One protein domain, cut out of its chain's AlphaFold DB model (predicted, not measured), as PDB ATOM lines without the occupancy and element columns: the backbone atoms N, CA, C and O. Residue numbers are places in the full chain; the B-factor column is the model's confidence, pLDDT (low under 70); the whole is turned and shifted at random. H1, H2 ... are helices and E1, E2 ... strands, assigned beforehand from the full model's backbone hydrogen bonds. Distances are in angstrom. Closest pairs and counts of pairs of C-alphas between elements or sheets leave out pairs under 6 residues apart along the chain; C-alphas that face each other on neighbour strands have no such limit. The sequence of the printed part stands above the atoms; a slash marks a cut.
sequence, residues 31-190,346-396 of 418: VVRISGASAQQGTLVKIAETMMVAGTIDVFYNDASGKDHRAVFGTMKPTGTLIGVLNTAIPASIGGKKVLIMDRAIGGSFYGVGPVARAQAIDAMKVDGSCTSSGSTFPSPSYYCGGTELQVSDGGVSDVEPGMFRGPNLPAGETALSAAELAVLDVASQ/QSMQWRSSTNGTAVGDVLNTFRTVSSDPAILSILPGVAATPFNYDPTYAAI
ATOM      1  N   VAL A  31     -30.172 -34.492  53.189       97.62
ATOM      2  CA  VAL A  31     -30.386 -35.347  52.020       97.62
ATOM      3  C   VAL A  31     -31.004 -36.643  52.510       97.62
ATOM      4  O   VAL A  31     -30.453 -37.267  53.415       97.62
ATOM      5  N   VAL A  32     -32.132 -37.030  51.925       98.06
ATOM      6  CA  VAL A  32     -32.861 -38.256  52.255       98.06
ATOM      7  C   VAL A  32     -32.935 -39.133  51.024       98.06
ATOM      8  O   VAL A  32     -33.416 -38.701  49.979       98.06
ATOM      9  N   ARG A  33     -32.461 -40.368  51.151       97.56
ATOM     10  CA  ARG A  33     -32.370 -41.331  50.055       97.56
ATOM     11  C   ARG A  33     -33.350 -42.467  50.278       97.56
ATOM     12  O   ARG A  33     -33.279 -43.170  51.285       97.56
ATOM     13  N   ILE A  34     -34.243 -42.650  49.320       97.44
ATOM     14  CA  ILE A  34     -35.270 -43.682  49.303       97.44
ATOM     15  C   ILE A  34     -35.011 -44.586  48.098       97.44
ATOM     16  O   ILE A  34     -34.738 -44.110  46.995       97.44
ATOM     17  N   SER A  35     -35.080 -45.899  48.297       96.94
ATOM     18  CA  SER A  35     -34.977 -46.878  47.210       96.94
ATOM     19  C   SER A  35     -36.124 -47.883  47.209       96.94
ATOM     20  O   SER A  35     -36.742 -48.142  48.240       96.94
ATOM     21  N   GLY A  36     -36.380 -48.505  46.057       94.81
ATOM     22  CA  GLY A  36     -37.240 -49.682  45.952       94.81
ATOM     23  C   GLY A  36     -38.312 -49.578  44.874       94.81
ATOM     24  O   GLY A  36     -38.001 -49.470  43.689       94.81
ATOM     25  N   ALA A  37     -39.574 -49.726  45.271       89.00
ATOM     26  CA  ALA A  37     -40.708 -49.765  44.352       89.00
ATOM     27  C   ALA A  37     -40.929 -48.427  43.627       89.00
ATOM     28  O   ALA A  37     -40.916 -47.362  44.236       89.00
ATOM     29  N   SER A  38     -41.227 -48.488  42.325       85.19
ATOM     30  CA  SER A  38     -41.468 -47.302  41.491       85.19
ATOM     31  C   SER A  38     -42.803 -46.598  41.761       85.19
ATOM     32  O   SER A  38     -43.013 -45.509  41.242       85.19
ATOM     33  N   ALA A  39     -43.718 -47.201  42.527       74.31
ATOM     34  CA  ALA A  39     -45.044 -46.652  42.831       74.31
ATOM     35  C   ALA A  39     -44.982 -45.196  43.337       74.31
ATOM     36  O   ALA A  39     -45.669 -44.305  42.833       74.31
ATOM     37  N   GLN A  40     -44.050 -44.917  44.255       74.50
ATOM     38  CA  GLN A  40     -43.882 -43.596  44.874       74.50
ATOM     39  C   GLN A  40     -43.447 -42.498  43.904       74.50
ATOM     40  O   GLN A  40     -43.655 -41.313  44.168       74.50
ATOM     41  N   GLN A  41     -42.897 -42.856  42.745       83.94
ATOM     42  CA  GLN A  41     -42.506 -41.873  41.741       83.94
ATOM     43  C   GLN A  41     -43.697 -41.088  41.189       83.94
ATOM     44  O   GLN A  41     -43.519 -39.937  40.783       83.94
ATOM     45  N   GLY A  42     -44.893 -41.688  41.167       80.81
ATOM     46  CA  GLY A  42     -46.118 -41.040  40.695       80.81
ATOM     47  C   GLY A  42     -46.623 -39.937  41.630       80.81
ATOM     48  O   GLY A  42     -47.221 -38.969  41.164       80.81
ATOM     49  N   THR A  43     -46.346 -40.043  42.932       84.31
ATOM     50  CA  THR A  43     -46.798 -39.097  43.969       84.31
ATOM     51  C   THR A  43     -45.703 -38.201  44.516       84.31
ATOM     52  O   THR A  43     -46.032 -37.220  45.179       84.31
ATOM     53  N   LEU A  44     -44.425 -38.474  44.230       89.69
ATOM     54  CA  LEU A  44     -43.278 -37.763  44.807       89.69
ATOM     55  C   LEU A  44     -43.420 -36.232  44.755       89.69
ATOM     56  O   LEU A  44     -43.226 -35.549  45.758       89.69
ATOM     57  N   VAL A  45     -43.822 -35.692  43.604       89.69
ATOM     58  CA  VAL A  45     -44.025 -34.248  43.397       89.69
ATOM     59  C   VAL A  45     -45.167 -33.703  44.266       89.69
ATOM     60  O   VAL A  45     -45.036 -32.633  44.859       89.69
ATOM     61  N   LYS A  46     -46.272 -34.445  44.401       90.19
ATOM     62  CA  LYS A  46     -47.420 -34.043  45.230       90.19
ATOM     63  C   LYS A  46     -47.116 -34.139  46.727       90.19
ATOM     64  O   LYS A  46     -47.547 -33.287  47.510       90.19
ATOM     65  N   ILE A  47     -46.343 -35.149  47.124       92.44
ATOM     66  CA  ILE A  47     -45.829 -35.287  48.490       92.44
ATOM     67  C   ILE A  47     -44.946 -34.076  48.819       92.44
ATOM     68  O   ILE A  47     -45.159 -33.417  49.839       92.44
ATOM     69  N   ALA A  48     -44.035 -33.710  47.910       92.38
ATOM     70  CA  ALA A  48     -43.190 -32.527  48.050       92.38
ATOM     71  C   ALA A  48     -44.014 -31.238  48.187       92.38
ATOM     72  O   ALA A  48     -43.792 -30.475  49.123       92.38
ATOM     73  N   GLU A  49     -45.019 -31.026  47.330       93.00
ATOM     74  CA  GLU A  49     -45.935 -29.872  47.403       93.00
ATOM     75  C   GLU A  49     -46.627 -29.752  48.772       93.00
ATOM     76  O   GLU A  49     -46.860 -28.662  49.305       93.00
ATOM     77  N   THR A  50     -46.949 -30.897  49.374       93.81
ATOM     78  CA  THR A  50     -47.599 -30.958  50.683       93.81
ATOM     79  C   THR A  50     -46.631 -30.645  51.823       93.81
ATOM     80  O   THR A  50     -47.030 -29.985  52.784       93.81
ATOM     81  N   MET A  51     -45.367 -31.057  51.728       95.56
ATOM     82  CA  MET A  51     -44.368 -30.928  52.801       95.56
ATOM     83  C   MET A  51     -43.516 -29.652  52.722       95.56
ATOM     84  O   MET A  51     -43.003 -29.190  53.744       95.56
ATOM     85  N   MET A  52     -43.359 -29.079  51.529       96.88
ATOM     86  CA  MET A  52     -42.417 -27.996  51.235       96.88
ATOM     87  C   MET A  52     -43.128 -26.683  50.884       96.88
ATOM     88  O   MET A  52     -44.312 -26.644  50.547       96.88
ATOM     89  N   VAL A  53     -42.410 -25.570  51.011       96.50
ATOM     90  CA  VAL A  53     -42.903 -24.225  50.705       96.50
ATOM     91  C   VAL A  53     -43.029 -24.062  49.190       96.50
ATOM     92  O   VAL A  53     -42.066 -24.281  48.450       96.50
ATOM     93  N   ALA A  54     -44.207 -23.644  48.725       93.31
ATOM     94  CA  ALA A  54     -44.451 -23.370  47.310       93.31
ATOM     95  C   ALA A  54     -43.446 -22.344  46.755       93.31
ATOM     96  O   ALA A  54     -43.078 -21.388  47.436       93.31
ATOM     97  N   GLY A  55     -42.992 -22.557  45.519       92.19
ATOM     98  CA  GLY A  55     -41.966 -21.727  44.871       92.19
ATOM     99  C   GLY A  55     -40.520 -22.103  45.216       92.19
ATOM    100  O   GLY A  55     -39.612 -21.657  44.527       92.19
ATOM    101  N   THR A  56     -40.292 -22.969  46.213       95.38
ATOM    102  CA  THR A  56     -38.936 -23.425  46.582       95.38
ATOM    103  C   THR A  56     -38.543 -24.773  45.984       95.38
ATOM    104  O   THR A  56     -37.417 -25.213  46.196       95.38
ATOM    105  N   ILE A  57     -39.464 -25.443  45.288       95.75
ATOM    106  CA  ILE A  57     -39.319 -26.845  44.889       95.75
ATOM    107  C   ILE A  57     -38.738 -26.943  43.479       95.75
ATOM    108  O   ILE A  57     -39.337 -26.440  42.529       95.75
ATOM    109  N   ASP A  58     -37.632 -27.666  43.349       95.69
ATOM    110  CA  ASP A  58     -37.089 -28.155  42.084       95.69
ATOM    111  C   ASP A  58     -37.255 -29.672  41.968       95.69
ATOM    112  O   ASP A  58     -37.193 -30.399  42.962       95.69
ATOM    113  N   VAL A  59     -37.457 -30.149  40.738       96.31
ATOM    114  CA  VAL A  59     -37.625 -31.573  40.412       96.31
ATOM    115  C   VAL A  59     -36.472 -32.022  39.513       96.31
ATOM    116  O   VAL A  59     -36.117 -31.331  38.560       96.31
ATOM    117  N   PHE A  60     -35.896 -33.189  39.792       97.00
ATOM    118  CA  PHE A  60     -34.718 -33.713  39.094       97.00
ATOM    119  C   PHE A  60     -35.002 -35.126  38.620       97.00
ATOM    120  O   PHE A  60     -35.391 -35.959  39.436       97.00
ATOM    121  N   TYR A  61     -34.771 -35.416  37.342       97.00
ATOM    122  CA  TYR A  61     -34.846 -36.773  36.789       97.00
ATOM    123  C   TYR A  61     -33.481 -37.225  36.281       97.00
ATOM    124  O   TYR A  61     -32.650 -36.397  35.918       97.00
ATOM    125  N   ASN A  62     -33.249 -38.537  36.198       95.38
ATOM    126  CA  ASN A  62     -32.021 -39.047  35.581       95.38
ATOM    127  C   ASN A  62     -31.965 -38.784  34.063       95.38
ATOM    128  O   ASN A  62     -30.894 -38.603  33.492       95.38
ATOM    129  N   ASP A  63     -33.131 -38.760  33.415       94.25
ATOM    130  CA  ASP A  63     -33.324 -38.512  31.987       94.25
ATOM    131  C   ASP A  63     -34.756 -37.999  31.720       94.25
ATOM    132  O   ASP A  63     -35.516 -37.734  32.651       94.25
ATOM    133  N   ALA A  64     -35.151 -37.884  30.448       91.44
ATOM    134  CA  ALA A  64     -36.488 -37.430  30.056       91.44
ATOM    135  C   ALA A  64     -37.638 -38.313  30.588       91.44
ATOM    136  O   ALA A  64     -38.759 -37.831  30.738       91.44
ATOM    137  N   SER A  65     -37.382 -39.595  30.868       88.69
ATOM    138  CA  SER A  65     -38.372 -40.523  31.425       88.69
ATOM    139  C   SER A  65     -38.445 -40.462  32.954       88.69
ATOM    140  O   SER A  65     -39.510 -40.704  33.530       88.69
ATOM    141  N   GLY A  66     -37.316 -40.176  33.615       90.94
ATOM    142  CA  GLY A  66     -37.193 -40.208  35.073       90.94
ATOM    143  C   GLY A  66     -37.594 -41.552  35.679       90.94
ATOM    144  O   GLY A  66     -38.136 -41.582  36.782       90.94
ATOM    145  N   LYS A  67     -37.461 -42.652  34.926       88.75
ATOM    146  CA  LYS A  67     -37.957 -43.975  35.340       88.75
ATOM    147  C   LYS A  67     -37.086 -44.611  36.426       88.75
ATOM    148  O   LYS A  67     -37.576 -45.385  37.238       88.75
ATOM    149  N   ASP A  68     -35.791 -44.305  36.411       92.50
ATOM    150  CA  ASP A  68     -34.804 -44.963  37.264       92.50
ATOM    151  C   ASP A  68     -34.555 -44.147  38.533       92.50
ATOM    152  O   ASP A  68     -34.494 -44.711  39.631       92.50
ATOM    153  N   HIS A  69     -34.486 -42.818  38.391       94.69
ATOM    154  CA  HIS A  69     -34.341 -41.908  39.517       94.69
ATOM    155  C   HIS A  69     -35.169 -40.641  39.353       94.69
ATOM    156  O   HIS A  69     -35.238 -40.042  38.273       94.69
ATOM    157  N   ARG A  70     -35.716 -40.192  40.481       96.56
ATOM    158  CA  ARG A  70     -36.348 -38.884  40.633       96.56
ATOM    159  C   ARG A  70     -35.862 -38.251  41.925       96.56
ATOM    160  O   ARG A  70     -35.527 -38.951  42.869       96.56
ATOM    161  N   ALA A  71     -35.838 -36.933  41.999       96.75
ATOM    162  CA  ALA A  71     -35.612 -36.228  43.248       96.75
ATOM    163  C   ALA A  71     -36.413 -34.931  43.288       96.75
ATOM    164  O   ALA A  71     -36.789 -34.380  42.252       96.75
ATOM    165  N   VAL A  72     -36.647 -34.449  44.501       96.81
ATOM    166  CA  VAL A  72     -37.233 -33.140  44.781       96.81
ATOM    167  C   VAL A  72     -36.343 -32.407  45.770       96.81
ATOM    168  O   VAL A  72     -35.892 -32.996  46.753       96.81
ATOM    169  N   PHE A  73     -36.090 -31.128  45.523       97.56
ATOM    170  CA  PHE A  73     -35.330 -30.278  46.430       97.56
ATOM    171  C   PHE A  73     -36.142 -29.040  46.763       97.56
ATOM    172  O   PHE A  73     -36.496 -28.283  45.870       97.56
ATOM    173  N   GLY A  74     -36.441 -28.832  48.041       97.25
ATOM    174  CA  GLY A  74     -37.227 -27.687  48.479       97.25
ATOM    175  C   GLY A  74     -36.968 -27.311  49.925       97.25
ATOM    176  O   GLY A  74     -36.265 -28.006  50.659       97.25
ATOM    177  N   THR A  75     -37.546 -26.191  50.346       98.06
ATOM    178  CA  THR A  75     -37.551 -25.784  51.752       98.06
ATOM    179  C   THR A  75     -38.762 -26.400  52.440       98.06
ATOM    180  O   THR A  75     -39.891 -26.169  52.014       98.06
ATOM    181  N   MET A  76     -38.561 -27.155  53.518       98.00
ATOM    182  CA  MET A  76     -39.649 -27.691  54.339       98.00
ATOM    183  C   MET A  76     -40.521 -26.566  54.893       98.00
ATOM    184  O   MET A  76     -40.021 -25.497  55.257       98.00
ATOM    185  N   LYS A  77     -41.829 -26.812  55.011       97.94
ATOM    186  CA  LYS A  77     -42.749 -25.867  55.658       97.94
ATOM    187  C   LYS A  77     -42.300 -25.544  57.097       97.94
ATOM    188  O   LYS A  77     -41.573 -26.334  57.703       97.94
ATOM    189  N   PRO A  78     -42.691 -24.385  57.660       98.12
ATOM    190  CA  PRO A  78     -42.308 -24.013  59.020       98.12
ATOM    191  C   PRO A  78     -42.746 -25.045  60.065       98.12
ATOM    192  O   PRO A  78     -43.793 -25.682  59.917       98.12
ATOM    193  N   THR A  79     -41.980 -25.159  61.149       98.19
ATOM    194  CA  THR A  79     -42.329 -25.972  62.322       98.19
ATOM    195  C   THR A  79     -43.760 -25.706  62.780       98.19
ATOM    196  O   THR A  79     -44.184 -24.554  62.862       98.19
ATOM    197  N   GLY A  80     -44.502 -26.767  63.097       97.31
ATOM    198  CA  GLY A  80     -45.889 -26.665  63.550       97.31
ATOM    199  C   GLY A  80     -46.919 -26.516  62.427       97.31
ATOM    200  O   GLY A  80     -48.114 -26.586  62.704       97.31
ATOM    201  N   THR A  81     -46.497 -26.356  61.166       97.44
ATOM    202  CA  THR A  81     -47.434 -26.366  60.031       97.44
ATOM    203  C   THR A  81     -48.105 -27.732  59.938       97.44
ATOM    204  O   THR A  81     -47.413 -28.746  59.881       97.44
ATOM    205  N   LEU A  82     -49.436 -27.762  59.916       95.12
ATOM    206  CA  LEU A  82     -50.213 -28.995  59.794       95.12
ATOM    207  C   LEU A  82     -50.253 -29.443  58.328       95.12
ATOM    208  O   LEU A  82     -50.490 -28.629  57.431       95.12
ATOM    209  N   ILE A  83     -50.014 -30.730  58.088       90.38
ATOM    210  CA  ILE A  83     -50.046 -31.349  56.763       90.38
ATOM    211  C   ILE A  83     -50.930 -32.596  56.758       90.38
ATOM    212  O   ILE A  83     -51.034 -33.314  57.757       90.38
ATOM    213  N   GLY A  84     -51.525 -32.854  55.595       84.00
ATOM    214  CA  GLY A  84     -52.418 -33.983  55.377       84.00
ATOM    215  C   GLY A  84     -53.707 -33.925  56.201       84.00
ATOM    216  O   GLY A  84     -53.929 -33.027  57.013       84.00
ATOM    217  N   VAL A  85     -54.569 -34.910  55.996       80.69
ATOM    218  CA  VAL A  85     -55.887 -35.005  56.634       80.69
ATOM    219  C   VAL A  85     -55.800 -35.346  58.125       80.69
ATOM    220  O   VAL A  85     -56.658 -34.943  58.906       80.69
ATOM    221  N   LEU A  86     -54.717 -36.003  58.555       80.00
ATOM    222  CA  LEU A  86     -54.435 -36.244  59.978       80.00
ATOM    223  C   LEU A  86     -53.869 -35.012  60.697       80.00
ATOM    224  O   LEU A  86     -53.571 -35.101  61.885       80.00
ATOM    225  N   ASN A  87     -53.695 -33.875  60.006       86.44
ATOM    226  CA  ASN A  87     -53.128 -32.648  60.569       86.44
ATOM    227  C   ASN A  87     -51.806 -32.899  61.311       86.44
ATOM    228  O   ASN A  87     -51.593 -32.432  62.429       86.44
ATOM    229  N   THR A  88     -50.905 -33.667  60.700       88.44
ATOM    230  CA  THR A  88     -49.597 -33.933  61.306       88.44
ATOM    231  C   THR A  88     -48.764 -32.659  61.261       88.44
ATOM    232  O   THR A  88     -48.656 -32.026  60.217       88.44
ATOM    233  N   ALA A  89     -48.197 -32.243  62.389       95.62
ATOM    234  CA  ALA A  89     -47.377 -31.039  62.449       95.62
ATOM    235  C   ALA A  89     -45.958 -31.309  61.925       95.62
ATOM    236  O   ALA A  89     -45.346 -32.308  62.300       95.62
ATOM    237  N   ILE A  90     -45.404 -30.390  61.128       97.62
ATOM    238  CA  ILE A  90     -43.987 -30.429  60.740       97.62
ATOM    239  C   ILE A  90     -43.097 -30.349  62.000       97.62
ATOM    240  O   ILE A  90     -43.190 -29.354  62.734       97.62
ATOM    241  N   PRO A  91     -42.219 -31.341  62.250       97.25
ATOM    242  CA  PRO A  91     -41.320 -31.350  63.403       97.25
ATOM    243  C   PRO A  91     -40.285 -30.217  63.391       97.25
ATOM    244  O   PRO A  91     -39.812 -29.781  62.341       97.25
ATOM    245  N   ALA A  92     -39.855 -29.794  64.584       97.81
ATOM    246  CA  ALA A  92     -38.849 -28.738  64.752       97.81
ATOM    247  C   ALA A  92     -37.472 -29.095  64.165       97.81
ATOM    248  O   ALA A  92     -36.717 -28.212  63.765       97.81
ATOM    249  N   SER A  93     -37.154 -30.386  64.091       97.88
ATOM    250  CA  SER A  93     -35.920 -30.924  63.513       97.88
ATOM    251  C   SER A  93     -35.809 -30.722  62.000       97.88
ATOM    252  O   SER A  93     -34.693 -30.765  61.484       97.88
ATOM    253  N   ILE A  94     -36.923 -30.491  61.293       98.38
ATOM    254  CA  ILE A  94     -36.953 -30.370  59.826       98.38
ATOM    255  C   ILE A  94     -37.594 -29.068  59.332       98.38
ATOM    256  O   ILE A  94     -37.359 -28.683  58.189       98.38
ATOM    257  N   GLY A  95     -38.373 -28.372  60.166       98.25
ATOM    258  CA  GLY A  95     -39.068 -27.144  59.781       98.25
ATOM    259  C   GLY A  95     -38.128 -26.064  59.234       98.25
ATOM    260  O   GLY A  95     -37.141 -25.701  59.870       98.25
ATOM    261  N   GLY A  96     -38.433 -25.551  58.037       97.56
ATOM    262  CA  GLY A  96     -37.642 -24.512  57.362       97.56
ATOM    263  C   GLY A  96     -36.296 -24.961  56.773       97.56
ATOM    264  O   GLY A  96     -35.606 -24.130  56.185       97.56
ATOM    265  N   LYS A  97     -35.908 -26.237  56.898       98.00
ATOM    266  CA  LYS A  97     -34.668 -26.764  56.304       98.00
ATOM    267  C   LYS A  97     -34.799 -26.965  54.795       98.00
ATOM    268  O   LYS A  97     -35.871 -27.320  54.307       98.00
ATOM    269  N   LYS A  98     -33.697 -26.815  54.063       98.00
ATOM    270  CA  LYS A  98     -33.565 -27.221  52.659       98.00
ATOM    271  C   LYS A  98     -33.335 -28.729  52.594       98.00
ATOM    272  O   LYS A  98     -32.300 -29.214  53.046       98.00
ATOM    273  N   VAL A  99     -34.284 -29.471  52.039       98.31
ATOM    274  CA  VAL A  99     -34.267 -30.937  52.036       98.31
ATOM    275  C   VAL A  99     -34.313 -31.457  50.609       98.31
ATOM    276  O   VAL A  99     -35.262 -31.180  49.875       98.31
ATOM    277  N   LEU A 100     -33.292 -32.229  50.241       98.00
ATOM    278  CA  LEU A 100     -33.249 -32.999  49.003       98.00
ATOM    279  C   LEU A 100     -33.751 -34.418  49.294       98.00
ATOM    280  O   LEU A 100     -33.123 -35.146  50.061       98.00
ATOM    281  N   ILE A 101     -34.867 -34.812  48.686       97.81
ATOM    282  CA  ILE A 101     -35.404 -36.177  48.755       97.81
ATOM    283  C   ILE A 101     -35.127 -36.852  47.419       97.81
ATOM    284  O   ILE A 101     -35.562 -36.368  46.377       97.81
ATOM    285  N   MET A 102     -34.405 -37.965  47.456       96.62
ATOM    286  CA  MET A 102     -33.962 -38.720  46.290       96.62
ATOM    287  C   MET A 102     -34.646 -40.081  46.285       96.62
ATOM    288  O   MET A 102     -34.577 -40.804  47.274       96.62
ATOM    289  N   ASP A 103     -35.269 -40.431  45.170       95.88
ATOM    290  CA  ASP A 103     -35.930 -41.706  44.926       95.88
ATOM    291  C   ASP A 103     -35.185 -42.505  43.848       95.88
ATOM    292  O   ASP A 103     -34.803 -41.981  42.794       95.88
ATOM    293  N   ARG A 104     -34.987 -43.797  44.116       95.56
ATOM    294  CA  ARG A 104     -34.366 -44.765  43.209       95.56
ATOM    295  C   ARG A 104     -35.278 -45.974  43.017       95.56
ATOM    296  O   ARG A 104     -35.410 -46.793  43.927       95.56
ATOM    297  N   ALA A 105     -35.746 -46.187  41.790       92.44
ATOM    298  CA  ALA A 105     -36.665 -47.277  41.448       92.44
ATOM    299  C   ALA A 105     -36.052 -48.415  40.604       92.44
ATOM    300  O   ALA A 105     -36.762 -49.200  39.970       92.44
ATOM    301  N   ILE A 106     -34.723 -48.540  40.589       90.81
ATOM    302  CA  ILE A 106     -34.024 -49.602  39.851       90.81
ATOM    303  C   ILE A 106     -34.050 -50.924  40.636       90.81
ATOM    304  O   ILE A 106     -33.698 -50.969  41.814       90.81
ATOM    305  N   GLY A 107     -34.383 -52.027  39.959       85.19
ATOM    306  CA  GLY A 107     -34.328 -53.382  40.531       85.19
ATOM    307  C   GLY A 107     -35.541 -53.764  41.388       85.19
ATOM    308  O   GLY A 107     -35.637 -54.900  41.844       85.19
ATOM    309  N   GLY A 108     -36.499 -52.847  41.551       88.31
ATOM    310  CA  GLY A 108     -37.773 -53.099  42.214       88.31
ATOM    311  C   GLY A 108     -37.702 -53.112  43.739       88.31
ATOM    312  O   GLY A 108     -36.742 -52.670  44.367       88.31
ATOM    313  N   SER A 109     -38.771 -53.625  44.332       95.25
ATOM    314  CA  SER A 109     -39.094 -53.543  45.755       95.25
ATOM    315  C   SER A 109     -38.015 -54.133  46.678       95.25
ATOM    316  O   SER A 109     -37.769 -53.579  47.748       95.25
ATOM    317  N   PHE A 110     -37.281 -55.167  46.241       96.44
ATOM    318  CA  PHE A 110     -36.154 -55.715  47.010       96.44
ATOM    319  C   PHE A 110     -35.079 -54.670  47.332       96.44
ATOM    320  O   PHE A 110     -34.510 -54.695  48.421       96.44
ATOM    321  N   TYR A 111     -34.818 -53.714  46.435       95.62
ATOM    322  CA  TYR A 111     -33.810 -52.675  46.669       95.62
ATOM    323  C   TYR A 111     -34.246 -51.638  47.711       95.62
ATOM    324  O   TYR A 111     -33.407 -50.896  48.219       95.62
ATOM    325  N   GLY A 112     -35.530 -51.605  48.072       96.31
ATOM    326  CA  GLY A 112     -36.010 -50.890  49.253       96.31
ATOM    327  C   GLY A 112     -35.834 -51.680  50.547       96.31
ATOM    328  O   GLY A 112     -36.031 -51.135  51.625       96.31
ATOM    329  N   VAL A 113     -35.473 -52.961  50.472       97.44
ATOM    330  CA  VAL A 113     -35.413 -53.880  51.614       97.44
ATOM    331  C   VAL A 113     -33.980 -54.310  51.906       97.44
ATOM    332  O   VAL A 113     -33.430 -53.945  52.942       97.44
ATOM    333  N   GLY A 114     -33.368 -55.074  50.997       97.50
ATOM    334  CA  GLY A 114     -32.072 -55.716  51.213       97.50
ATOM    335  C   GLY A 114     -30.959 -54.705  51.496       97.50
ATOM    336  O   GLY A 114     -30.369 -54.741  52.580       97.50
ATOM    337  N   PRO A 115     -30.715 -53.747  50.581       97.88
ATOM    338  CA  PRO A 115     -29.707 -52.715  50.786       97.88
ATOM    339  C   PRO A 115     -29.958 -51.834  52.014       97.88
ATOM    340  O   PRO A 115     -29.010 -51.466  52.704       97.88
ATOM    341  N   VAL A 116     -31.223 -51.537  52.332       98.19
ATOM    342  CA  VAL A 116     -31.590 -50.719  53.502       98.19
ATOM    343  C   VAL A 116     -31.235 -51.443  54.802       98.19
ATOM    344  O   VAL A 116     -30.561 -50.864  55.656       98.19
ATOM    345  N   ALA A 117     -31.619 -52.718  54.934       98.25
ATOM    346  CA  ALA A 117     -31.309 -53.538  56.108       98.25
ATOM    347  C   ALA A 117     -29.795 -53.689  56.321       98.25
ATOM    348  O   ALA A 117     -29.307 -53.610  57.446       98.25
ATOM    349  N   ARG A 118     -29.045 -53.849  55.224       98.06
ATOM    350  CA  ARG A 118     -27.590 -54.065  55.240       98.06
ATOM    351  C   ARG A 118     -26.761 -52.784  55.275       98.06
ATOM    352  O   ARG A 118     -25.540 -52.871  55.342       98.06
ATOM    353  N   ALA A 119     -27.399 -51.612  55.193       97.62
ATOM    354  CA  ALA A 119     -26.719 -50.339  54.943       97.62
ATOM    355  C   ALA A 119     -25.745 -50.418  53.743       97.62
ATOM    356  O   ALA A 119     -24.649 -49.861  53.765       97.62
ATOM    357  N   GLN A 120     -26.143 -51.152  52.702       97.69
ATOM    358  CA  GLN A 120     -25.341 -51.377  51.507       97.69
ATOM    359  C   GLN A 120     -25.435 -50.165  50.583       97.69
ATOM    360  O   GLN A 120     -26.529 -49.682  50.284       97.69
ATOM    361  N   ALA A 121     -24.285 -49.702  50.097       97.81
ATOM    362  CA  ALA A 121     -24.251 -48.649  49.098       97.81
ATOM    363  C   ALA A 121     -24.684 -49.192  47.726       97.81
ATOM    364  O   ALA A 121     -24.203 -50.237  47.283       97.81
ATOM    365  N   ILE A 122     -25.581 -48.471  47.060       97.06
ATOM    366  CA  ILE A 122     -26.110 -48.772  45.725       97.06
ATOM    367  C   ILE A 122     -26.036 -47.518  44.854       97.06
ATOM    368  O   ILE A 122     -26.065 -46.405  45.375       97.06
ATOM    369  N   ASP A 123     -25.947 -47.682  43.534       96.44
ATOM    370  CA  ASP A 123     -25.914 -46.541  42.613       96.44
ATOM    371  C   ASP A 123     -27.184 -45.700  42.723       96.44
ATOM    372  O   ASP A 123     -28.285 -46.198  42.481       96.44
ATOM    373  N   ALA A 124     -27.040 -44.421  43.042       95.50
ATOM    374  CA  ALA A 124     -28.111 -43.437  43.053       95.50
ATOM    375  C   ALA A 124     -27.748 -42.262  42.142       95.50
ATOM    376  O   ALA A 124     -26.570 -41.960  41.956       95.50
ATOM    377  N   MET A 125     -28.758 -41.595  41.580       96.25
ATOM    378  CA  MET A 125     -28.569 -40.363  40.813       96.25
ATOM    379  C   MET A 125     -27.772 -39.345  41.622       96.25
ATOM    380  O   MET A 125     -28.042 -39.144  42.800       96.25
ATOM    381  N   LYS A 126     -26.822 -38.678  40.981       95.69
ATOM    382  CA  LYS A 126     -26.017 -37.624  41.581       95.69
ATOM    383  C   LYS A 126     -26.630 -36.267  41.247       95.69
ATOM    384  O   LYS A 126     -26.712 -35.904  40.076       95.69
ATOM    385  N   VAL A 127     -27.062 -35.522  42.262       95.44
ATOM    386  CA  VAL A 127     -27.592 -34.159  42.094       95.44
ATOM    387  C   VAL A 127     -26.484 -33.166  42.423       95.44
ATOM    388  O   VAL A 127     -26.189 -32.921  43.590       95.44
ATOM    389  N   ASP A 128     -25.829 -32.643  41.388       94.25
ATOM    390  CA  ASP A 128     -24.731 -31.682  41.505       94.25
ATOM    391  C   ASP A 128     -24.678 -30.726  40.297       94.25
ATOM    392  O   ASP A 128     -25.571 -30.700  39.449       94.25
ATOM    393  N   GLY A 129     -23.607 -29.936  40.187       93.44
ATOM    394  CA  GLY A 129     -23.410 -28.991  39.083       93.44
ATOM    395  C   GLY A 129     -23.317 -29.607  37.677       93.44
ATOM    396  O   GLY A 129     -23.271 -28.846  36.715       93.44
ATOM    397  N   SER A 130     -23.285 -30.938  37.535       94.56
ATOM    398  CA  SER A 130     -23.345 -31.612  36.230       94.56
ATOM    399  C   SER A 130     -24.767 -31.743  35.674       94.56
ATOM    400  O   SER A 130     -24.928 -32.029  34.487       94.56
ATOM    401  N   CYS A 131     -25.798 -31.517  36.497       96.44
ATOM    402  CA  CYS A 131     -27.184 -31.561  36.050       96.44
ATOM    403  C   CYS A 131     -27.482 -30.449  35.032       96.44
ATOM    404  O   CYS A 131     -27.129 -29.284  35.227       96.44
ATOM    405  N   THR A 132     -28.190 -30.791  33.959       96.25
ATOM    406  CA  THR A 132     -28.579 -29.852  32.902       96.25
ATOM    407  C   THR A 132     -29.990 -29.332  33.147       96.25
ATOM    408  O   THR A 132     -30.884 -30.089  33.518       96.25
ATOM    409  N   SER A 133     -30.214 -28.028  32.967       95.12
ATOM    410  CA  SER A 133     -31.568 -27.471  33.073       95.12
ATOM    411  C   SER A 133     -32.432 -27.958  31.912       95.12
ATOM    412  O   SER A 133     -31.998 -27.955  30.759       95.12
ATOM    413  N   SER A 134     -33.672 -28.333  32.210       94.50
ATOM    414  CA  SER A 134     -34.678 -28.678  31.203       94.50
ATOM    415  C   SER A 134     -35.413 -27.450  30.643       94.50
ATOM    416  O   SER A 134     -36.181 -27.578  29.690       94.50
ATOM    417  N   GLY A 135     -35.255 -26.279  31.275       92.00
ATOM    418  CA  GLY A 135     -36.066 -25.082  31.028       92.00
ATOM    419  C   GLY A 135     -37.496 -25.140  31.588       92.00
ATOM    420  O   GLY A 135     -38.249 -24.183  31.418       92.00
ATOM    421  N   SER A 136     -37.882 -26.235  32.251       93.25
ATOM    422  CA  SER A 136     -39.191 -26.380  32.900       93.25
ATOM    423  C   SER A 136     -39.156 -25.926  34.360       93.25
ATOM    424  O   SER A 136     -38.094 -25.742  34.948       93.25
ATOM    425  N   THR A 137     -40.337 -25.756  34.952       90.12
ATOM    426  CA  THR A 137     -40.511 -25.479  36.384       90.12
ATOM    427  C   THR A 137     -41.436 -26.523  37.002       90.12
ATOM    428  O   THR A 137     -42.143 -27.235  36.280       90.12
ATOM    429  N   PHE A 138     -41.440 -26.603  38.334       91.12
ATOM    430  CA  PHE A 138     -42.366 -27.440  39.095       91.12
ATOM    431  C   PHE A 138     -43.809 -27.316  38.560       91.12
ATOM    432  O   PHE A 138     -44.279 -26.193  38.356       91.12
ATOM    433  N   PRO A 139     -44.544 -28.427  38.347       92.31
ATOM    434  CA  PRO A 139     -44.252 -29.807  38.769       92.31
ATOM    435  C   PRO A 139     -43.375 -30.625  37.804       92.31
ATOM    436  O   PRO A 139     -43.058 -31.778  38.097       92.31
ATOM    437  N   SER A 140     -43.006 -30.067  36.652       93.94
ATOM    438  CA  SER A 140     -42.161 -30.738  35.659       93.94
ATOM    439  C   SER A 140     -40.693 -30.779  36.114       93.94
ATOM    440  O   SER A 140     -40.288 -29.920  36.899       93.94
ATOM    441  N   PRO A 141     -39.875 -31.741  35.635       94.62
ATOM    442  CA  PRO A 141     -38.458 -31.813  35.991       94.62
ATOM    443  C   PRO A 141     -37.752 -30.519  35.597       94.62
ATOM    444  O   PRO A 141     -37.693 -30.210  34.413       94.62
ATOM    445  N   SER A 142     -37.208 -29.779  36.561       95.62
ATOM    446  CA  SER A 142     -36.379 -28.587  36.347       95.62
ATOM    447  C   SER A 142     -35.001 -28.942  35.775       95.62
ATOM    448  O   SER A 142     -34.403 -28.152  35.038       95.62
ATOM    449  N   TYR A 143     -34.499 -30.139  36.105       96.81
ATOM    450  CA  TYR A 143     -33.168 -30.606  35.722       96.81
ATOM    451  C   TYR A 143     -33.133 -32.089  35.333       96.81
ATOM    452  O   TYR A 143     -33.908 -32.904  35.843       96.81
ATOM    453  N   TYR A 144     -32.159 -32.428  34.487       97.44
ATOM    454  CA  TYR A 144     -31.753 -33.793  34.177       97.44
ATOM    455  C   TYR A 144     -30.341 -34.075  34.705       97.44
ATOM    456  O   TYR A 144     -29.409 -33.319  34.431       97.44
ATOM    457  N   CYS A 145     -30.171 -35.169  35.444       96.75
ATOM    458  CA  CYS A 145     -28.930 -35.547  36.117       96.75
ATOM    459  C   CYS A 145     -28.519 -36.974  35.720       96.75
ATOM    460  O   CYS A 145     -28.967 -37.948  36.317       96.75
ATOM    461  N   GLY A 146     -27.655 -37.110  34.711       95.31
ATOM    462  CA  GLY A 146     -27.256 -38.429  34.194       95.31
ATOM    463  C   GLY A 146     -26.190 -39.163  35.019       95.31
ATOM    464  O   GLY A 146     -25.961 -40.348  34.794       95.31
ATOM    465  N   GLY A 147     -25.508 -38.476  35.940       96.00
ATOM    466  CA  GLY A 147     -24.463 -39.074  36.773       96.00
ATOM    467  C   GLY A 147     -25.034 -39.928  37.905       96.00
ATOM    468  O   GLY A 147     -26.100 -39.623  38.440       96.00
ATOM    469  N   THR A 148     -24.295 -40.958  38.313       96.88
ATOM    470  CA  THR A 148     -24.605 -41.771  39.496       96.88
ATOM    471  C   THR A 148     -23.416 -41.851  40.446       96.88
ATOM    472  O   THR A 148     -22.265 -41.644  40.055       96.88
ATOM    473  N   GLU A 149     -23.697 -42.157  41.708       96.06
ATOM    474  CA  GLU A 149     -22.697 -42.483  42.721       96.06
ATOM    475  C   GLU A 149     -23.246 -43.505  43.725       96.06
ATOM    476  O   GLU A 149     -24.455 -43.589  43.951       96.06
ATOM    477  N   LEU A 150     -22.353 -44.280  44.347       97.81
ATOM    478  CA  LEU A 150     -22.729 -45.234  45.387       97.81
ATOM    479  C   LEU A 150     -23.189 -44.493  46.642       97.81
ATOM    480  O   LEU A 150     -22.436 -43.711  47.220       97.81
ATOM    481  N   GLN A 151     -24.416 -44.764  47.080       96.38
ATOM    482  CA  GLN A 151     -25.020 -44.149  48.258       96.38
ATOM    483  C   GLN A 151     -25.774 -45.194  49.081       96.38
ATOM    484  O   GLN A 151     -26.354 -46.131  48.538       96.38
ATOM    485  N   VAL A 152     -25.790 -45.023  50.402       97.62
ATOM    486  CA  VAL A 152     -26.610 -45.846  51.299       97.62
ATOM    487  C   VAL A 152     -27.997 -45.222  51.401       97.62
ATOM    488  O   VAL A 152     -28.114 -44.035  51.698       97.62
ATOM    489  N   SER A 153     -29.042 -46.013  51.162       97.62
ATOM    490  CA  SER A 153     -30.423 -45.561  51.343       97.62
ATOM    491  C   SER A 153     -30.751 -45.350  52.823       97.62
ATOM    492  O   SER A 153     -30.428 -46.186  53.672       97.62
ATOM    493  N   ASP A 154     -31.434 -44.248  53.123       98.25
ATOM    494  CA  ASP A 154     -31.916 -43.910  54.463       98.25
ATOM    495  C   ASP A 154     -33.222 -44.645  54.793       98.25
ATOM    496  O   ASP A 154     -33.455 -45.026  55.941       98.25
ATOM    497  N   GLY A 155     -34.044 -44.886  53.769       97.44
ATOM    498  CA  GLY A 155     -35.243 -45.708  53.836       97.44
ATOM    499  C   GLY A 155     -35.533 -46.392  52.505       97.44
ATOM    500  O   GLY A 155     -34.838 -46.196  51.507       97.44
ATOM    501  N   GLY A 156     -36.576 -47.204  52.477       96.62
ATOM    502  CA  GLY A 156     -37.014 -47.866  51.265       96.62
ATOM    503  C   GLY A 156     -38.494 -48.184  51.269       96.62
ATOM    504  O   GLY A 156     -39.145 -48.168  52.312       96.62
ATOM    505  N   VAL A 157     -39.008 -48.436  50.071       95.00
ATOM    506  CA  VAL A 157     -40.426 -48.690  49.811       95.00
ATOM    507  C   VAL A 157     -40.573 -49.979  49.019       95.00
ATOM    508  O   VAL A 157     -39.790 -50.261  48.108       95.00
ATOM    509  N   SER A 158     -41.569 -50.787  49.363       95.25
ATOM    510  CA  SER A 158     -41.783 -52.098  48.758       95.25
ATOM    511  C   SER A 158     -43.263 -52.465  48.737       95.25
ATOM    512  O   SER A 158     -43.904 -52.386  49.775       95.25
ATOM    513  N   ASP A 159     -43.797 -52.939  47.603       92.50
ATOM    514  CA  ASP A 159     -45.208 -53.368  47.471       92.50
ATOM    515  C   ASP A 159     -45.620 -54.443  48.495       92.50
ATOM    516  O   ASP A 159     -46.803 -54.632  48.743       92.50
ATOM    517  N   VAL A 160     -44.648 -55.164  49.058       93.88
ATOM    518  CA  VAL A 160     -44.826 -56.205  50.081       93.88
ATOM    519  C   VAL A 160     -43.818 -56.023  51.216       93.88
ATOM    520  O   VAL A 160     -42.787 -55.373  51.034       93.88
ATOM    521  N   GLU A 161     -44.064 -56.613  52.381       93.94
ATOM    522  CA  GLU A 161     -43.167 -56.517  53.534       93.94
ATOM    523  C   GLU A 161     -41.793 -57.190  53.306       93.94
ATOM    524  O   GLU A 161     -41.688 -58.154  52.538       93.94
ATOM    525  N   PRO A 162     -40.728 -56.756  54.016       95.56
ATOM    526  CA  PRO A 162     -39.367 -57.278  53.856       95.56
ATOM    527  C   PRO A 162     -39.214 -58.805  53.857       95.56
ATOM    528  O   PRO A 162     -38.412 -59.352  53.098       95.56
ATOM    529  N   GLY A 163     -40.002 -59.509  54.677       94.12
ATOM    530  CA  GLY A 163     -39.942 -60.969  54.813       94.12
ATOM    531  C   GLY A 163     -40.351 -61.753  53.559       94.12
ATOM    532  O   GLY A 163     -40.115 -62.962  53.490       94.12
ATOM    533  N   MET A 164     -40.934 -61.085  52.558       95.56
ATOM    534  CA  MET A 164     -41.400 -61.714  51.322       95.56
ATOM    535  C   MET A 164     -40.287 -62.014  50.320       95.56
ATOM    536  O   MET A 164     -40.481 -62.864  49.448       95.56
ATOM    537  N   PHE A 165     -39.116 -61.382  50.440       96.50
ATOM    538  CA  PHE A 165     -37.998 -61.569  49.511       96.50
ATOM    539  C   PHE A 165     -37.142 -62.783  49.877       96.50
ATOM    540  O   PHE A 165     -36.016 -62.682  50.364       96.50
ATOM    541  N   ARG A 166     -37.714 -63.959  49.629       94.88
ATOM    542  CA  ARG A 166     -37.096 -65.277  49.804       94.88
ATOM    543  C   ARG A 166     -37.634 -66.252  48.759       94.88
ATOM    544  O   ARG A 166     -38.691 -66.015  48.171       94.88
ATOM    545  N   GLY A 167     -36.929 -67.360  48.540       93.50
ATOM    546  CA  GLY A 167     -37.316 -68.351  47.531       93.50
ATOM    547  C   GLY A 167     -37.505 -67.700  46.149       93.50
ATOM    548  O   GLY A 167     -36.626 -66.947  45.735       93.50
ATOM    549  N   PRO A 168     -38.641 -67.911  45.456       92.94
ATOM    550  CA  PRO A 168     -38.856 -67.399  44.096       92.94
ATOM    551  C   PRO A 168     -38.982 -65.868  43.993       92.94
ATOM    552  O   PRO A 168     -39.045 -65.332  42.887       92.94
ATOM    553  N   ASN A 169     -39.042 -65.157  45.123       95.44
ATOM    554  CA  ASN A 169     -39.108 -63.695  45.157       95.44
ATOM    555  C   ASN A 169     -37.731 -63.034  45.293       95.44
ATOM    556  O   ASN A 169     -37.631 -61.818  45.143       95.44
ATOM    557  N   LEU A 170     -36.684 -63.799  45.606       95.19
ATOM    558  CA  LEU A 170     -35.340 -63.273  45.828       95.19
ATOM    559  C   LEU A 170     -34.618 -63.061  44.483       95.19
ATOM    560  O   LEU A 170     -34.563 -64.007  43.695       95.19
ATOM    561  N   PRO A 171     -34.066 -61.865  44.199       93.44
ATOM    562  CA  PRO A 171     -33.274 -61.646  42.991       93.44
ATOM    563  C   PRO A 171     -32.102 -62.621  42.863       93.44
ATOM    564  O   PRO A 171     -31.499 -63.033  43.854       93.44
ATOM    565  N   ALA A 172     -31.734 -62.953  41.626       90.62
ATOM    566  CA  ALA A 172     -30.543 -63.751  41.370       90.62
ATOM    567  C   ALA A 172     -29.285 -63.039  41.902       90.62
ATOM    568  O   ALA A 172     -29.105 -61.843  41.681       90.62
ATOM    569  N   GLY A 173     -28.416 -63.783  42.589       92.19
ATOM    570  CA  GLY A 173     -27.192 -63.248  43.200       92.19
ATOM    571  C   GLY A 173     -27.389 -62.607  44.576       92.19
ATOM    572  O   GLY A 173     -26.403 -62.338  45.256       92.19
ATOM    573  N   GLU A 174     -28.632 -62.421  45.020       94.94
ATOM    574  CA  GLU A 174     -28.937 -61.903  46.349       94.94
ATOM    575  C   GLU A 174     -29.113 -63.024  47.373       94.94
ATOM    576  O   GLU A 174     -29.388 -64.180  47.048       94.94
ATOM    577  N   THR A 175     -28.975 -62.663  48.646       95.69
ATOM    578  CA  THR A 175     -29.277 -63.545  49.780       95.69
ATOM    579  C   THR A 175     -30.519 -63.043  50.503       95.69
ATOM    580  O   THR A 175     -30.707 -61.833  50.659       95.69
ATOM    581  N   ALA A 176     -31.383 -63.959  50.946       96.69
ATOM    582  CA  ALA A 176     -32.524 -63.594  51.780       96.69
ATOM    583  C   ALA A 176     -32.026 -62.996  53.102       96.69
ATOM    584  O   ALA A 176     -31.018 -63.451  53.644       96.69
ATOM    585  N   LEU A 177     -32.732 -61.988  53.618       96.75
ATOM    586  CA  LEU A 177     -32.395 -61.402  54.912       96.75
ATOM    587  C   LEU A 177     -32.577 -62.435  56.029       96.75
ATOM    588  O   LEU A 177     -33.597 -63.123  56.114       96.75
ATOM    589  N   SER A 178     -31.581 -62.519  56.902       97.00
ATOM    590  CA  SER A 178     -31.657 -63.261  58.156       97.00
ATOM    591  C   SER A 178     -32.656 -62.613  59.121       97.00
ATOM    592  O   SER A 178     -33.017 -61.444  58.989       97.00
ATOM    593  N   ALA A 179     -33.067 -63.352  60.155       95.31
ATOM    594  CA  ALA A 179     -33.923 -62.801  61.207       95.31
ATOM    595  C   ALA A 179     -33.286 -61.582  61.904       95.31
ATOM    596  O   ALA A 179     -33.995 -60.645  62.259       95.31
ATOM    597  N   ALA A 180     -31.957 -61.571  62.056       96.75
ATOM    598  CA  ALA A 180     -31.229 -60.450  62.642       96.75
ATOM    599  C   ALA A 180     -31.254 -59.211  61.735       96.75
ATOM    600  O   ALA A 180     -31.499 -58.115  62.223       96.75
ATOM    601  N   GLU A 181     -31.058 -59.377  60.424       97.56
ATOM    602  CA  GLU A 181     -31.150 -58.264  59.469       97.56
ATOM    603  C   GLU A 181     -32.584 -57.737  59.333       97.56
ATOM    604  O   GLU A 181     -32.789 -56.536  59.211       97.56
ATOM    605  N   LEU A 182     -33.598 -58.604  59.393       95.88
ATOM    606  CA  LEU A 182     -34.993 -58.154  59.421       95.88
ATOM    607  C   LEU A 182     -35.297 -57.347  60.690       95.88
ATOM    608  O   LEU A 182     -35.983 -56.333  60.615       95.88
ATOM    609  N   ALA A 183     -34.753 -57.759  61.838       96.19
ATOM    610  CA  ALA A 183     -34.976 -57.094  63.119       96.19
ATOM    611  C   ALA A 183     -34.326 -55.705  63.233       96.19
ATOM    612  O   ALA A 183     -34.658 -54.968  64.160       96.19
ATOM    613  N   VAL A 184     -33.417 -55.324  62.323       97.25
ATOM    614  CA  VAL A 184     -32.876 -53.953  62.305       97.25
ATOM    615  C   VAL A 184     -33.820 -52.947  61.654       97.25
ATOM    616  O   VAL A 184     -33.563 -51.747  61.750       97.25
ATOM    617  N   LEU A 185     -34.855 -53.409  60.947       97.31
ATOM    618  CA  LEU A 185     -35.792 -52.550  60.239       97.31
ATOM    619  C   LEU A 185     -36.964 -52.159  61.141       97.31
ATOM    620  O   LEU A 185     -37.625 -53.006  61.735       97.31
ATOM    621  N   ASP A 186     -37.261 -50.866  61.167       95.69
ATOM    622  CA  ASP A 186     -38.586 -50.358  61.498       95.69
ATOM    623  C   ASP A 186     -39.422 -50.374  60.211       95.69
ATOM    624  O   ASP A 186     -39.004 -49.818  59.192       95.69
ATOM    625  N   VAL A 187     -40.558 -51.071  60.231       93.81
ATOM    626  CA  VAL A 187     -41.395 -51.345  59.057       93.81
ATOM    627  C   VAL A 187     -42.816 -50.906  59.363       93.81
ATOM    628  O   VAL A 187     -43.398 -51.332  60.359       93.81
ATOM    629  N   ALA A 188     -43.416 -50.123  58.472       89.56
ATOM    630  CA  ALA A 188     -44.835 -49.806  58.562       89.56
ATOM    631  C   ALA A 188     -45.536 -49.924  57.217       89.56
ATOM    632  O   ALA A 188     -44.928 -49.771  56.157       89.56
ATOM    633  N   SER A 189     -46.843 -50.156  57.289       87.12
ATOM    634  CA  SER A 189     -47.723 -50.084  56.132       87.12
ATOM    635  C   SER A 189     -47.911 -48.627  55.712       87.12
ATOM    636  O   SER A 189     -48.094 -47.741  56.551       87.12
ATOM    637  N   GLN A 190     -47.854 -48.380  54.410       87.38
ATOM    638  CA  GLN A 190     -47.993 -47.063  53.803       87.38
ATOM    639  C   GLN A 190     -49.360 -46.938  53.122       87.38
ATOM    640  O   GLN A 190     -50.161 -46.084  53.489       87.38
ATOM    641  N   GLN A 346     -48.312 -52.055  50.739       91.31
ATOM    642  CA  GLN A 346     -47.002 -51.487  50.517       91.31
ATOM    643  C   GLN A 346     -46.402 -51.091  51.859       91.31
ATOM    644  O   GLN A 346     -47.035 -50.421  52.676       91.31
ATOM    645  N   SER A 347     -45.160 -51.497  52.061       92.81
ATOM    646  CA  SER A 347     -44.358 -51.150  53.217       92.81
ATOM    647  C   SER A 347     -43.413 -49.999  52.902       92.81
ATOM    648  O   SER A 347     -42.907 -49.865  51.783       92.81
ATOM    649  N   MET A 348     -43.177 -49.180  53.921       94.31
ATOM    650  CA  MET A 348     -42.030 -48.292  53.992       94.31
ATOM    651  C   MET A 348     -41.216 -48.661  55.228       94.31
ATOM    652  O   MET A 348     -41.771 -48.872  56.312       94.31
ATOM    653  N   GLN A 349     -39.902 -48.738  55.053       96.00
ATOM    654  CA  GLN A 349     -38.986 -49.247  56.061       96.00
ATOM    655  C   GLN A 349     -37.681 -48.471  56.082       96.00
ATOM    656  O   GLN A 349     -37.215 -47.956  55.067       96.00
ATOM    657  N   TRP A 350     -37.057 -48.434  57.247       97.94
ATOM    658  CA  TRP A 350     -35.714 -47.907  57.449       97.94
ATOM    659  C   TRP A 350     -35.078 -48.618  58.634       97.94
ATOM    660  O   TRP A 350     -35.753 -49.309  59.394       97.94
ATOM    661  N   ARG A 351     -33.767 -48.472  58.824       98.31
ATOM    662  CA  ARG A 351     -33.127 -49.043  60.014       98.31
ATOM    663  C   ARG A 351     -33.607 -48.312  61.265       98.31
ATOM    664  O   ARG A 351     -33.592 -47.085  61.281       98.31
ATOM    665  N   SER A 352     -33.922 -49.021  62.347       97.44
ATOM    666  CA  SER A 352     -34.420 -48.416  63.594       97.44
ATOM    667  C   SER A 352     -33.463 -47.372  64.189       97.44
ATOM    668  O   SER A 352     -33.901 -46.466  64.887       97.44
ATOM    669  N   SER A 353     -32.164 -47.434  63.864       97.06
ATOM    670  CA  SER A 353     -31.173 -46.400  64.210       97.06
ATOM    671  C   SER A 353     -31.484 -45.007  63.644       97.06
ATOM    672  O   SER A 353     -30.924 -44.021  64.108       97.06
ATOM    673  N   THR A 354     -32.321 -44.922  62.609       97.75
ATOM    674  CA  THR A 354     -32.740 -43.666  61.973       97.75
ATOM    675  C   THR A 354     -33.843 -42.963  62.777       97.75
ATOM    676  O   THR A 354     -34.054 -41.757  62.612       97.75
ATOM    677  N   ASN A 355     -34.518 -43.671  63.690       96.31
ATOM    678  CA  ASN A 355     -35.572 -43.102  64.529       96.31
ATOM    679  C   ASN A 355     -35.029 -42.000  65.450       96.31
ATOM    680  O   ASN A 355     -33.964 -42.136  66.047       96.31
ATOM    681  N   GLY A 356     -35.773 -40.895  65.562       95.50
ATOM    682  CA  GLY A 356     -35.382 -39.726  66.359       95.50
ATOM    683  C   GLY A 356     -34.301 -38.840  65.724       95.50
ATOM    684  O   GLY A 356     -33.838 -37.894  66.358       95.50
ATOM    685  N   THR A 357     -33.890 -39.123  64.485       98.12
ATOM    686  CA  THR A 357     -32.994 -38.254  63.708       98.12
ATOM    687  C   THR A 357     -33.794 -37.326  62.791       98.12
ATOM    688  O   THR A 357     -34.916 -37.644  62.408       98.12
ATOM    689  N   ALA A 358     -33.195 -36.216  62.345       98.25
ATOM    690  CA  ALA A 358     -33.846 -35.322  61.383       98.25
ATOM    691  C   ALA A 358     -34.166 -36.017  60.041       98.25
ATOM    692  O   ALA A 358     -35.188 -35.727  59.429       98.25
ATOM    693  N   VAL A 359     -33.331 -36.968  59.601       98.06
ATOM    694  CA  VAL A 359     -33.616 -37.810  58.422       98.06
ATOM    695  C   VAL A 359     -34.825 -38.709  58.682       98.06
ATOM    696  O   VAL A 359     -35.720 -38.786  57.843       98.06
ATOM    697  N   GLY A 360     -34.893 -39.334  59.862       97.75
ATOM    698  CA  GLY A 360     -36.054 -40.115  60.293       97.75
ATOM    699  C   GLY A 360     -37.337 -39.289  60.345       97.75
ATOM    700  O   GLY A 360     -38.381 -39.763  59.909       97.75
ATOM    701  N   ASP A 361     -37.259 -38.032  60.778       97.81
ATOM    702  CA  ASP A 361     -38.409 -37.128  60.796       97.81
ATOM    703  C   ASP A 361     -38.880 -36.751  59.383       97.81
ATOM    704  O   ASP A 361     -40.090 -36.689  59.145       97.81
ATOM    705  N   VAL A 362     -37.967 -36.567  58.417       97.75
ATOM    706  CA  VAL A 362     -38.351 -36.411  57.000       97.75
ATOM    707  C   VAL A 362     -39.017 -37.684  56.479       97.75
ATOM    708  O   VAL A 362     -40.078 -37.583  55.868       97.75
ATOM    709  N   LEU A 363     -38.447 -38.870  56.734       96.69
ATOM    710  CA  LEU A 363     -39.010 -40.155  56.291       96.69
ATOM    711  C   LEU A 363     -40.393 -40.413  56.895       96.69
ATOM    712  O   LEU A 363     -41.307 -40.826  56.186       96.69
ATOM    713  N   ASN A 364     -40.577 -40.130  58.184       94.69
ATOM    714  CA  ASN A 364     -41.865 -40.291  58.846       94.69
ATOM    715  C   ASN A 364     -42.901 -39.293  58.310       94.69
ATOM    716  O   ASN A 364     -44.030 -39.678  58.022       94.69
ATOM    717  N   THR A 365     -42.507 -38.032  58.095       94.88
ATOM    718  CA  THR A 365     -43.373 -37.020  57.469       94.88
ATOM    719  C   THR A 365     -43.759 -37.431  56.044       94.88
ATOM    720  O   THR A 365     -44.930 -37.349  55.676       94.88
ATOM    721  N   PHE A 366     -42.796 -37.932  55.263       94.31
ATOM    722  CA  PHE A 366     -43.022 -38.475  53.924       94.31
ATOM    723  C   PHE A 366     -44.028 -39.625  53.967       94.31
ATOM    724  O   PHE A 366     -45.022 -39.579  53.247       94.31
ATOM    725  N   ARG A 367     -43.819 -40.611  54.853       92.12
ATOM    726  CA  ARG A 367     -44.720 -41.755  55.039       92.12
ATOM    727  C   ARG A 367     -46.146 -41.286  55.321       92.12
ATOM    728  O   ARG A 367     -47.046 -41.673  54.585       92.12
ATOM    729  N   THR A 368     -46.335 -40.391  56.289       90.31
ATOM    730  CA  THR A 368     -47.657 -39.852  56.650       90.31
ATOM    731  C   THR A 368     -48.367 -39.168  55.484       90.31
ATOM    732  O   THR A 368     -49.564 -39.358  55.285       90.31
ATOM    733  N   VAL A 369     -47.654 -38.360  54.697       91.38
ATOM    734  CA  VAL A 369     -48.256 -37.660  53.549       91.38
ATOM    735  C   VAL A 369     -48.543 -38.627  52.409       91.38
ATOM    736  O   VAL A 369     -49.592 -38.562  51.782       91.38
ATOM    737  N   SER A 370     -47.621 -39.541  52.131       90.12
ATOM    738  CA  SER A 370     -47.771 -40.524  51.058       90.12
ATOM    739  C   SER A 370     -48.891 -41.538  51.311       90.12
ATOM    740  O   SER A 370     -49.426 -42.083  50.353       90.12
ATOM    741  N   SER A 371     -49.262 -41.775  52.576       89.56
ATOM    742  CA  SER A 371     -50.395 -42.623  52.958       89.56
ATOM    743  C   SER A 371     -51.739 -41.891  52.946       89.56
ATOM    744  O   SER A 371     -52.777 -42.523  53.121       89.56
ATOM    745  N   ASP A 372     -51.735 -40.568  52.770       88.81
ATOM    746  CA  ASP A 372     -52.924 -39.731  52.882       88.81
ATOM    747  C   ASP A 372     -53.947 -40.040  51.777       88.81
ATOM    748  O   ASP A 372     -53.595 -39.955  50.597       88.81
ATOM    749  N   PRO A 373     -55.221 -40.335  52.102       87.88
ATOM    750  CA  PRO A 373     -56.277 -40.535  51.114       87.88
ATOM    751  C   PRO A 373     -56.385 -39.410  50.069       87.88
ATOM    752  O   PRO A 373     -56.629 -39.673  48.893       87.88
ATOM    753  N   ALA A 374     -56.171 -38.149  50.450       84.19
ATOM    754  CA  ALA A 374     -56.201 -37.030  49.510       84.19
ATOM    755  C   ALA A 374     -55.051 -37.104  48.492       84.19
ATOM    756  O   ALA A 374     -55.233 -36.737  47.332       84.19
ATOM    757  N   ILE A 375     -53.888 -37.623  48.898       87.12
ATOM    758  CA  ILE A 375     -52.725 -37.824  48.027       87.12
ATOM    759  C   ILE A 375     -52.892 -39.099  47.201       87.12
ATOM    760  O   ILE A 375     -52.696 -39.064  45.993       87.12
ATOM    761  N   LEU A 376     -53.315 -40.201  47.819       88.06
ATOM    762  CA  LEU A 376     -53.517 -41.486  47.150       88.06
ATOM    763  C   LEU A 376     -54.613 -41.425  46.081       88.06
ATOM    764  O   LEU A 376     -54.480 -42.074  45.052       88.06
ATOM    765  N   SER A 377     -55.651 -40.602  46.271       84.75
ATOM    766  CA  SER A 377     -56.757 -40.468  45.308       84.75
ATOM    767  C   SER A 377     -56.350 -39.954  43.919       84.75
ATOM    768  O   SER A 377     -57.125 -40.095  42.974       84.75
ATOM    769  N   ILE A 378     -55.147 -39.381  43.771       82.75
ATOM    770  CA  ILE A 378     -54.622 -38.940  42.467       82.75
ATOM    771  C   ILE A 378     -54.012 -40.093  41.663       82.75
ATOM    772  O   ILE A 378     -53.805 -39.956  40.457       82.75
ATOM    773  N   LEU A 379     -53.680 -41.202  42.330       82.50
ATOM    774  CA  LEU A 379     -53.103 -42.379  41.707       82.50
ATOM    775  C   LEU A 379     -54.198 -43.415  41.438       82.50
ATOM    776  O   LEU A 379     -55.007 -43.714  42.318       82.50
ATOM    777  N   PRO A 380     -54.218 -44.026  40.246       86.31
ATOM    778  CA  PRO A 380     -55.035 -45.207  40.043       86.31
ATOM    779  C   PRO A 380     -54.477 -46.373  40.872       86.31
ATOM    780  O   PRO A 380     -53.284 -46.450  41.147       86.31
ATOM    781  N   GLY A 381     -55.336 -47.310  41.270       89.06
ATOM    782  CA  GLY A 381     -54.885 -48.601  41.801       89.06
ATOM    783  C   GLY A 381     -54.316 -48.622  43.223       89.06
ATOM    784  O   GLY A 381     -53.935 -49.699  43.672       89.06
ATOM    785  N   VAL A 382     -54.316 -47.506  43.953       90.81
ATOM    786  CA  VAL A 382     -53.946 -47.462  45.376       90.81
ATOM    787  C   VAL A 382     -55.089 -46.971  46.259       90.81
ATOM    788  O   VAL A 382     -55.989 -46.262  45.815       90.81
ATOM    789  N   ALA A 383     -55.050 -47.370  47.526       90.06
ATOM    790  CA  ALA A 383     -56.034 -47.005  48.537       90.06
ATOM    791  C   ALA A 383     -55.355 -46.860  49.903       90.06
ATOM    792  O   ALA A 383     -54.333 -47.495  50.168       90.06
ATOM    793  N   ALA A 384     -55.910 -46.031  50.781       90.06
ATOM    794  CA  ALA A 384     -55.415 -45.917  52.148       90.06
ATOM    795  C   ALA A 384     -55.693 -47.213  52.922       90.06
ATOM    796  O   ALA A 384     -56.680 -47.904  52.669       90.06
ATOM    797  N   THR A 385     -54.830 -47.560  53.873       86.50
ATOM    798  CA  THR A 385     -55.038 -48.740  54.726       86.50
ATOM    799  C   THR A 385     -55.824 -48.390  55.988       86.50
ATOM    800  O   THR A 385     -55.567 -47.323  56.559       86.50
ATOM    801  N   PRO A 386     -56.654 -49.311  56.513       79.62
ATOM    802  CA  PRO A 386     -57.445 -49.092  57.728       79.62
ATOM    803  C   PRO A 386     -56.590 -48.949  58.999       79.62
ATOM    804  O   PRO A 386     -57.082 -48.534  60.040       79.62
ATOM    805  N   PHE A 387     -55.299 -49.290  58.925       73.06
ATOM    806  CA  PHE A 387     -54.343 -49.099  60.017       73.06
ATOM    807  C   PHE A 387     -53.982 -47.623  60.238       73.06
ATOM    808  O   PHE A 387     -53.766 -47.194  61.368       73.06
ATOM    809  N   ASN A 388     -53.918 -46.850  59.152       74.44
ATOM    810  CA  ASN A 388     -53.483 -45.453  59.175       74.44
ATOM    811  C   ASN A 388     -54.676 -44.482  59.206       74.44
ATOM    812  O   ASN A 388     -54.541 -43.359  59.687       74.44
ATOM    813  N   TYR A 389     -55.833 -44.905  58.690       78.88
ATOM    814  CA  TYR A 389     -57.027 -44.073  58.558       78.88
ATOM    815  C   TYR A 389     -58.271 -44.875  58.912       78.88
ATOM    816  O   TYR A 389     -58.391 -46.038  58.537       78.88
ATOM    817  N   ASP A 390     -59.220 -44.230  59.584       70.88
ATOM    818  CA  ASP A 390     -60.526 -44.824  59.854       70.88
ATOM    819  C   ASP A 390     -61.237 -45.152  58.514       70.88
ATOM    820  O   ASP A 390     -61.311 -44.286  57.630       70.88
ATOM    821  N   PRO A 391     -61.758 -46.382  58.322       67.44
ATOM    822  CA  PRO A 391     -62.517 -46.772  57.130       67.44
ATOM    823  C   PRO A 391     -63.724 -45.875  56.817       67.44
ATOM    824  O   PRO A 391     -64.171 -45.821  55.674       67.44
ATOM    825  N   THR A 392     -64.257 -45.163  57.813       68.00
ATOM    826  CA  THR A 392     -65.361 -44.201  57.662       68.00
ATOM    827  C   THR A 392     -64.896 -42.819  57.201       68.00
ATOM    828  O   THR A 392     -65.693 -42.036  56.685       68.00
ATOM    829  N   TYR A 393     -63.607 -42.516  57.364       62.62
ATOM    830  CA  TYR A 393     -63.041 -41.183  57.171       62.62
ATOM    831  C   TYR A 393     -62.772 -40.848  55.697       62.62
ATOM    832  O   TYR A 393     -62.750 -39.672  55.333       62.62
ATOM    833  N   ALA A 394     -62.609 -41.847  54.819       62.00
ATOM    834  CA  ALA A 394     -62.395 -41.600  53.393       62.00
ATOM    835  C   ALA A 394     -62.979 -42.692  52.488       62.00
ATOM    836  O   ALA A 394     -62.833 -43.884  52.740       62.00
ATOM    837  N   ALA A 395     -63.556 -42.272  51.355       67.81
ATOM    838  CA  ALA A 395     -64.127 -43.162  50.337       67.81
ATOM    839  C   ALA A 395     -63.109 -44.129  49.694       67.81
ATOM    840  O   ALA A 395     -63.509 -45.045  48.980       67.81
ATOM    841  N   ILE A 396     -61.807 -43.922  49.927       81.50
ATOM    842  CA  ILE A 396     -60.726 -44.762  49.400       81.50
ATOM    843  C   ILE A 396     -59.878 -45.425  50.499       81.50
ATOM    844  O   ILE A 396     -58.717 -45.751  50.258       81.50
TER     845      ILE A 396
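This is residues 31 to 190 and 346 to 396 of the 418 residues of an uncharacterized protein of Thiobacillus sp (UniProt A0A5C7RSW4). A twisted wall of seven strands curls round helix H6; H2 packs on E3 on the same face and meets H6 nearly at a right angle. The hairpin E5 E6 and short helices H3 and H4 cover part of the other face, while long loops and H5 lie round the rim. The 211 printed residues, 94 in named elements, run E1 H1 H2 E2 E3 E4 H3 H4 E5 E6 E7 H5 E8 E9 H6 H7, a mixed class. The whole is compact, with a radius of gyration of the C-alphas of 16.6 A and spans of 47 by 46 by 33 A.

The mixed sheet runs E2, residues 58 to 61, E3, 69 to 75, E4, 98 to 104, E1, 31 to 36, E7, 155 to 158, E9, 346 to 351, and E8, 185 to 190. E2 E3 E4 form a meander, each strand the antiparallel neighbour of the one before, with N 60 and O 71 at 2.9 A and N 103 and O 70 at 2.7 A. E1 is parallel to E4, N 34 and O 102 at 2.8 A, and to E7, N 157 and O 35 at 2.9 A. E9 is antiparallel to E7, N 156 and O 349 at 2.8 A, and to E8, N 188 and O 348 at 3.0 A. The sheet curls round H6, residues 358 to 370; the closest C-alphas of H6 and E1 are Val 359 and Val 32, 6.2 A. H2, residues 44 to 51, lies over E3 at a height over the sheet of 9.2 A and touches H6 with residues 365 to 370 of H6 alone, the closest C-alphas being Ile 47 and Val 369, 6.1 A; at 72 degrees they are only just about perpendicular. H1, residues 38 to 42, is on the same face as H2. H3, residues 109 to 112, and H4, 114 to 118, are on the opposite face. H5, residues 179 to 183, is not on the sheet and only just touches H4, with 3 pairs of C-alphas within 8 A, the closest Glu 181 and Ala 117, 5.8 A. H7, residues 373 to 376, is close to H2 but not clearly touching, Ile 375 and Lys 46 having the closest C-alphas, 7.1 A. The split strand-helix-strand units, two same-way strands with others between them in the sheet, are E1, H1 H2, E2 and E7, H5, E8, both with right-handed crossovers. E5, residues 121 to 125, and E6, 148 to 152, form an antiparallel hairpin, N 122 and O 151 at 2.9 A. Every O i to N i+4 pair is within hydrogen-bond range in H2, H4, H5 and H6; in H1 0 of 1 is, beside 2 of 2 O i to N i+3 pairs, and H3 and H7 are too short.

E1 begins at C-alpha 31, (-30.386, -35.347, 52.020), and is 17.0 A long, as is E9; E3 measures 20.5 A, E4 19.9 A, H6 18.1 A. H7 ends at C-alpha 376, (-53.517, -41.486, 47.150).

The two C-alphas farthest apart, Ser 130 and Thr 392, are 48.8 A apart. Residues 191 to 345 are cut out; C-alphas 190 and 346 are 5.6 A apart. The links E3 to E4, E5 to E6 and E7 to H5 are long. Residues 391 to 395 of the model have pLDDT under 70.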